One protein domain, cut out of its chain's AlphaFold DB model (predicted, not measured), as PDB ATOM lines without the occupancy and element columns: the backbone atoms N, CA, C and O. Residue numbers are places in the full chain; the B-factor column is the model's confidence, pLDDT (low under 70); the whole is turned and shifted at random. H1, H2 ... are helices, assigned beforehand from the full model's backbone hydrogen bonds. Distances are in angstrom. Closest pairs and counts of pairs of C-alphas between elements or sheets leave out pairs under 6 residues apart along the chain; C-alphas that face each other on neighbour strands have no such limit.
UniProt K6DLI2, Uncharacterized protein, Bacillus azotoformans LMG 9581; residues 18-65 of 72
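Overview. This is residues 18 to 65 of the 72 residues of an uncharacterized protein of Bacillus azotoformans LMG 9581 (UniProt K6DLI2). Three helices follow one another in an open, flat zigzag: H3, the longest, makes one outer arm, H2 is the short stroke between, and H1 makes the other outer arm. H2 and H3 form a V that closes at Gly 45, H1 and H2 make a corner at the opposite end of H2, and H1 and H3 reach away from each other with no contact between them. The printed part has 48 residues, with three named helices in the order H1, H2, H3 and no named strand; the class is all helix. The whole is loose, with a radius of gyration of the C-alphas of 13.8 A, and the C-alphas span 47 by 21 by 8 A.

Arrangement. H3, residues 46 to 64, touches H2, residues 33 to 44, with residues 48 to 52 alone, and H2 touches H3 with residues 37 to 41 alone. Their closest C-alphas are those of Ser 41 and Ala 48, 5.3 A apart. The two are a helical hairpin and run opposite ways at a steep tilt of 41 degrees. H1, residues 18 to 31, touches H2 only at the corner by their link, with its residues 28 to 30 alone and residues 35 to 39 of H2. The closest C-alphas there are those of Tyr 29 and Gln 36, 4.7 A apart. H1 and H2 run opposite ways at a steep tilt of 54 degrees. H1 and H3 are apart. In H1, H2 and H3 every O i to N i+4 pair is within hydrogen-bond range.

Along the chain. H3 has 19 residues and measures 26.4 A from C-alpha 46 at (-24.177, 43.844, 8.762) to C-alpha 64 at (-30.018, 60.276, -11.083). H2 has 12 residues and measures 15.6 A from first to last C-alpha. H1 has 14 residues and measures 20.1 A, beginning with C-alpha 18 at (-17.304, 18.374, 3.569).

Size, cuts and confidence. The two C-alphas farthest apart are those of Gln 18 and Leu 65, the first and last printed residues, at 47.7 A. Residues 18 to 24 of H1 stand free, and so do residues 42 to 47, of which 42 to 44 belong to H2, and residues 53 to 65, of which 53 to 64 belong to H3. The printed part has no cut. The links from H1 to H2 and from H2 to H3 are tight, each with one residue. The mean pLDDT of the printed part is 77.2, and confidence is low, under 70, in residues 44 to 53 and 61 to 65. The mean pLDDT is 88 for H1, 83 for H2 and 66 for H3.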
ATOM      1  N   GLN A  18     -17.421  16.980   3.136       81.62
ATOM      2  CA  GLN A  18     -17.304  18.374   3.569       81.62
ATOM      3  C   GLN A  18     -16.306  19.176   2.717       81.62
ATOM      4  O   GLN A  18     -16.523  20.364   2.473       81.62
ATOM      5  N   LYS A  19     -15.212  18.555   2.269       80.31
ATOM      6  CA  LYS A  19     -14.156  19.216   1.500       80.31
ATOM      7  C   LYS A  19     -14.634  19.521   0.081       80.31
ATOM      8  O   LYS A  19     -14.416  20.630  -0.407       80.31
ATOM      9  N   GLU A  20     -15.333  18.581  -0.540       85.56
ATOM     10  CA  GLU A  20     -15.955  18.728  -1.854       85.56
ATOM     11  C   GLU A  20     -17.048  19.802  -1.834       85.56
ATOM     12  O   GLU A  20     -17.124  20.629  -2.745       85.56
ATOM     13  N   LEU A  21     -17.850  19.867  -0.764       87.06
ATOM     14  CA  LEU A  21     -18.846  20.928  -0.583       87.06
ATOM     15  C   LEU A  21     -18.201  22.311  -0.438       87.06
ATOM     16  O   LEU A  21     -18.662  23.268  -1.063       87.06
ATOM     17  N   ILE A  22     -17.125  22.427   0.348       83.31
ATOM     18  CA  ILE A  22     -16.371  23.683   0.484       83.31
ATOM     19  C   ILE A  22     -15.823  24.121  -0.876       83.31
ATOM     20  O   ILE A  22     -15.939  25.296  -1.240       83.31
ATOM     21  N   GLN A  23     -15.256  23.190  -1.643       89.94
ATOM     22  CA  GLN A  23     -14.711  23.484  -2.960       89.94
ATOM     23  C   GLN A  23     -15.802  23.962  -3.927       89.94
ATOM     24  O   GLN A  23     -15.657  25.033  -4.517       89.94
ATOM     25  N   LEU A  24     -16.925  23.243  -4.011       92.00
ATOM     26  CA  LEU A  24     -18.050  23.592  -4.878       92.00
ATOM     27  C   LEU A  24     -18.607  24.990  -4.572       92.00
ATOM     28  O   LEU A  24     -18.843  25.787  -5.480       92.00
ATOM     29  N   VAL A  25     -18.800  25.316  -3.290       89.19
ATOM     30  CA  VAL A  25     -19.300  26.636  -2.870       89.19
ATOM     31  C   VAL A  25     -18.283  27.738  -3.182       89.19
ATOM     32  O   VAL A  25     -18.669  28.819  -3.628       89.19
ATOM     33  N   THR A  26     -16.989  27.470  -3.005       87.06
ATOM     34  CA  THR A  26     -15.922  28.434  -3.318       87.06
ATOM     35  C   THR A  26     -15.819  28.704  -4.820       87.06
ATOM     36  O   THR A  26     -15.608  29.843  -5.236       87.06
ATOM     37  N   GLU A  27     -15.982  27.678  -5.654       93.25
ATOM     38  CA  GLU A  27     -16.032  27.825  -7.111       93.25
ATOM     39  C   GLU A  27     -17.265  28.628  -7.539       93.25
ATOM     40  O   GLU A  27     -17.140  29.574  -8.317       93.25
ATOM     41  N   LEU A  28     -18.436  28.342  -6.960       92.00
ATOM     42  CA  LEU A  28     -19.662  29.108  -7.208       92.00
ATOM     43  C   LEU A  28     -19.518  30.593  -6.831       92.00
ATOM     44  O   LEU A  28     -19.960  31.450  -7.595       92.00
ATOM     45  N   TYR A  29     -18.862  30.897  -5.707       90.19
ATOM     46  CA  TYR A  29     -18.562  32.272  -5.282       90.19
ATOM     47  C   TYR A  29     -17.691  33.019  -6.301       90.19
ATOM     48  O   TYR A  29     -17.922  34.192  -6.572       90.19
ATOM     49  N   LYS A  30     -16.694  32.344  -6.886       89.38
ATOM     50  CA  LYS A  30     -15.788  32.945  -7.880       89.38
ATOM     51  C   LYS A  30     -16.438  33.134  -9.252       89.38
ATOM     52  O   LYS A  30     -16.025  34.017  -9.996       89.38
ATOM     53  N   LEU A  31     -17.407  32.288  -9.604       92.56
ATOM     54  CA  LEU A  31     -18.009  32.248 -10.941       92.56
ATOM     55  C   LEU A  31     -19.245  33.140 -11.092       92.56
ATOM     56  O   LEU A  31     -19.559  33.543 -12.211       92.56
ATOM     57  N   ASN A  32     -19.971  33.422 -10.009       91.69
ATOM     58  CA  ASN A  32     -21.238  34.143 -10.075       91.69
ATOM     59  C   ASN A  32     -21.307  35.260  -9.025       91.69
ATOM     60  O   ASN A  32     -21.260  35.003  -7.824       91.69
ATOM     61  N   LYS A  33     -21.490  36.498  -9.497       88.56
ATOM     62  CA  LYS A  33     -21.553  37.691  -8.651       88.56
ATOM     63  C   LYS A  33     -22.773  37.723  -7.724       88.56
ATOM     64  O   LYS A  33     -22.634  38.123  -6.577       88.56
ATOM     65  N   ASP A  34     -23.921  37.209  -8.153       88.38
ATOM     66  CA  ASP A  34     -25.111  37.114  -7.297       88.38
ATOM     67  C   ASP A  34     -24.873  36.132  -6.141       88.38
ATOM     68  O   ASP A  34     -25.296  36.357  -5.007       88.38
ATOM     69  N   VAL A  35     -24.156  35.037  -6.416       89.62
ATOM     70  CA  VAL A  35     -23.741  34.076  -5.383       89.62
ATOM     71  C   VAL A  35     -22.701  34.705  -4.459       89.62
ATOM     72  O   VAL A  35     -22.760  34.495  -3.247       89.62
ATOM     73  N   GLN A  36     -21.787  35.501  -5.015       88.44
ATOM     74  CA  GLN A  36     -20.810  36.271  -4.258       88.44
ATOM     75  C   GLN A  36     -21.494  37.192  -3.240       88.44
ATOM     76  O   GLN A  36     -21.235  37.084  -2.043       88.44
ATOM     77  N   ASP A  37     -22.420  38.027  -3.708       85.44
ATOM     78  CA  ASP A  37     -23.143  39.006  -2.898       85.44
ATOM     79  C   ASP A  37     -24.034  38.316  -1.852       85.44
ATOM     80  O   ASP A  37     -24.044  38.704  -0.679       85.44
ATOM     81  N   PHE A  38     -24.719  37.230  -2.234       86.06
ATOM     82  CA  PHE A  38     -25.531  36.430  -1.314       86.06
ATOM     83  C   PHE A  38     -24.698  35.817  -0.182       86.06
ATOM     84  O   PHE A  38     -25.067  35.925   0.989       86.06
ATOM     85  N   LEU A  39     -23.574  35.168  -0.508       85.62
ATOM     86  CA  LEU A  39     -22.713  34.536   0.494       85.62
ATOM     87  C   LEU A  39     -22.006  35.590   1.356       85.62
ATOM     88  O   LEU A  39     -21.920  35.411   2.568       85.62
ATOM     89  N   SER A  40     -21.570  36.709   0.772       82.81
ATOM     90  CA  SER A  40     -21.000  37.832   1.519       82.81
ATOM     91  C   SER A  40     -22.003  38.403   2.524       82.81
ATOM     92  O   SER A  40     -21.666  38.518   3.697       82.81
ATOM     93  N   SER A  41     -23.253  38.655   2.124       80.88
ATOM     94  CA  SER A  41     -24.323  39.074   3.043       80.88
ATOM     95  C   SER A  41     -24.567  38.044   4.156       80.88
ATOM     96  O   SER A  41     -24.653  38.388   5.336       80.88
ATOM     97  N   LYS A  42     -24.591  36.754   3.803       79.00
ATOM     98  CA  LYS A  42     -24.900  35.665   4.737       79.00
ATOM     99  C   LYS A  42     -23.798  35.368   5.761       79.00
ATOM    100  O   LYS A  42     -24.128  34.991   6.882       79.00
ATOM    101  N   PHE A  43     -22.519  35.489   5.394       73.25
ATOM    102  CA  PHE A  43     -21.389  35.123   6.263       73.25
ATOM    103  C   PHE A  43     -20.682  36.313   6.921       73.25
ATOM    104  O   PHE A  43     -20.085  36.137   7.979       73.25
ATOM    105  N   ILE A  44     -20.731  37.507   6.323       66.31
ATOM    106  CA  ILE A  44     -20.052  38.704   6.854       66.31
ATOM    107  C   ILE A  44     -21.004  39.542   7.733       66.31
ATOM    108  O   ILE A  44     -20.541  40.345   8.543       66.31
ATOM    109  N   GLY A  45     -22.324  39.328   7.645       64.25
ATOM    110  CA  GLY A  45     -23.311  40.071   8.438       64.25
ATOM    111  C   GLY A  45     -23.394  41.555   8.050       64.25
ATOM    112  O   GLY A  45     -23.046  41.920   6.926       64.25
ATOM    113  N   GLU A  46     -23.846  42.414   8.978       55.41
ATOM    114  CA  GLU A  46     -24.177  43.844   8.762       55.41
ATOM    115  C   GLU A  46     -23.137  44.627   7.941       55.41
ATOM    116  O   GLU A  46     -23.511  45.432   7.091       55.41
ATOM    117  N   LYS A  47     -21.840  44.324   8.082       56.34
ATOM    118  CA  LYS A  47     -20.761  44.999   7.335       56.34
ATOM    119  C   LYS A  47     -20.816  44.786   5.816       56.34
ATOM    120  O   LYS A  47     -20.439  45.680   5.063       56.34
ATOM    121  N   ALA A  48     -21.264  43.621   5.344       57.03
ATOM    122  CA  ALA A  48     -21.449  43.389   3.908       57.03
ATOM    123  C   ALA A  48     -22.757  43.999   3.394       57.03
ATOM    124  O   ALA A  48     -22.816  44.420   2.242       57.03
ATOM    125  N   VAL A  49     -23.780  44.085   4.249       58.81
ATOM    126  CA  VAL A  49     -25.046  44.754   3.927       58.81
ATOM    127  C   VAL A  49     -24.825  46.257   3.759       58.81
ATOM    128  O   VAL A  49     -25.292  46.809   2.770       58.81
ATOM    129  N   GLU A  50     -24.048  46.900   4.634       60.69
ATOM    130  CA  GLU A  50     -23.656  48.310   4.483       60.69
ATOM    131  C   GLU A  50     -22.827  48.549   3.217       60.69
ATOM    132  O   GLU A  50     -23.111  49.479   2.466       60.69
ATOM    133  N   ALA A  51     -21.845  47.692   2.919       62.50
ATOM    134  CA  ALA A  51     -21.037  47.834   1.707       62.50
ATOM    135  C   ALA A  51     -21.863  47.646   0.418       62.50
ATOM    136  O   ALA A  51     -21.696  48.399  -0.545       62.50
ATOM    137  N   LEU A  52     -22.786  46.674   0.401       64.56
ATOM    138  CA  LEU A  52     -23.722  46.475  -0.709       64.56
ATOM    139  C   LEU A  52     -24.691  47.654  -0.833       64.56
ATOM    140  O   LEU A  52     -24.887  48.154  -1.942       64.56
ATOM    141  N   PHE A  53     -25.231  48.139   0.286       69.44
ATOM    142  CA  PHE A  53     -26.120  49.296   0.340       69.44
ATOM    143  C   PHE A  53     -25.440  50.562  -0.185       69.44
ATOM    144  O   PHE A  53     -25.978  51.207  -1.081       69.44
ATOM    145  N   GLU A  54     -24.232  50.881   0.280       71.31
ATOM    146  CA  GLU A  54     -23.480  52.047  -0.192       71.31
ATOM    147  C   GLU A  54     -23.110  51.920  -1.678       71.31
ATOM    148  O   GLU A  54     -23.201  52.894  -2.425       71.31
ATOM    149  N   SER A  55     -22.790  50.714  -2.161       72.06
ATOM    150  CA  SER A  55     -22.528  50.494  -3.590       72.06
ATOM    151  C   SER A  55     -23.778  50.674  -4.466       72.06
ATOM    152  O   SER A  55     -23.691  51.240  -5.557       72.06
ATOM    153  N   ALA A  56     -24.946  50.234  -3.989       72.25
ATOM    154  CA  ALA A  56     -26.219  50.389  -4.685       72.25
ATOM    155  C   ALA A  56     -26.692  51.849  -4.658       72.25
ATOM    156  O   ALA A  56     -27.074  52.391  -5.691       72.25
ATOM    157  N   LYS A  57     -26.585  52.511  -3.503       73.56
ATOM    158  CA  LYS A  57     -26.865  53.939  -3.321       73.56
ATOM    159  C   LYS A  57     -25.998  54.801  -4.229       73.56
ATOM    160  O   LYS A  57     -26.513  55.723  -4.852       73.56
ATOM    161  N   LYS A  58     -24.706  54.480  -4.349       73.69
ATOM    162  CA  LYS A  58     -23.806  55.177  -5.269       73.69
ATOM    163  C   LYS A  58     -24.250  55.022  -6.722       73.69
ATOM    164  O   LYS A  58     -24.321  56.020  -7.418       73.69
ATOM    165  N   LYS A  59     -24.617  53.812  -7.161       71.69
ATOM    166  CA  LYS A  59     -25.142  53.603  -8.520       71.69
ATOM    167  C   LYS A  59     -26.399  54.423  -8.788       71.69
ATOM    168  O   LYS A  59     -26.460  55.079  -9.814       71.69
ATOM    169  N   VAL A  60     -27.358  54.422  -7.859       71.88
ATOM    170  CA  VAL A  60     -28.581  55.230  -7.981       71.88
ATOM    171  C   VAL A  60     -28.232  56.719  -8.044       71.88
ATOM    172  O   VAL A  60     -28.700  57.420  -8.931       71.88
ATOM    173  N   ASN A  61     -27.366  57.220  -7.164       67.62
ATOM    174  CA  ASN A  61     -26.948  58.620  -7.228       67.62
ATOM    175  C   ASN A  61     -26.209  58.960  -8.525       67.62
ATOM    176  O   ASN A  61     -26.483  60.004  -9.093       67.62
ATOM    177  N   ASP A  62     -25.330  58.099  -9.030       69.75
ATOM    178  CA  ASP A  62     -24.619  58.349 -10.288       69.75
ATOM    179  C   ASP A  62     -25.581  58.357 -11.498       69.75
ATOM    180  O   ASP A  62     -25.344  59.071 -12.470       69.75
ATOM    181  N   GLU A  63     -26.679  57.593 -11.442       65.25
ATOM    182  CA  GLU A  63     -27.700  57.526 -12.500       65.25
ATOM    183  C   GLU A  63     -28.676  58.716 -12.463       65.25
ATOM    184  O   GLU A  63     -29.094  59.206 -13.511       65.25
ATOM    185  N   PHE A  64     -29.029  59.203 -11.268       66.25
ATOM    186  CA  PHE A  64     -30.018  60.276 -11.083       66.25
ATOM    187  C   PHE A  64     -29.403  61.666 -10.827       66.25
ATOM    188  O   PHE A  64     -30.055  62.678 -11.080       66.25
ATOM    189  N   LEU A  65     -28.168  61.732 -10.327       61.88
ATOM    190  CA  LEU A  65     -27.431  62.941  -9.932       61.88
ATOM    191  C   LEU A  65     -25.934  62.827 -10.299       61.88
ATOM    192  O   LEU A  65     -25.071  62.885  -9.420       61.88
TER     193      LEU A  65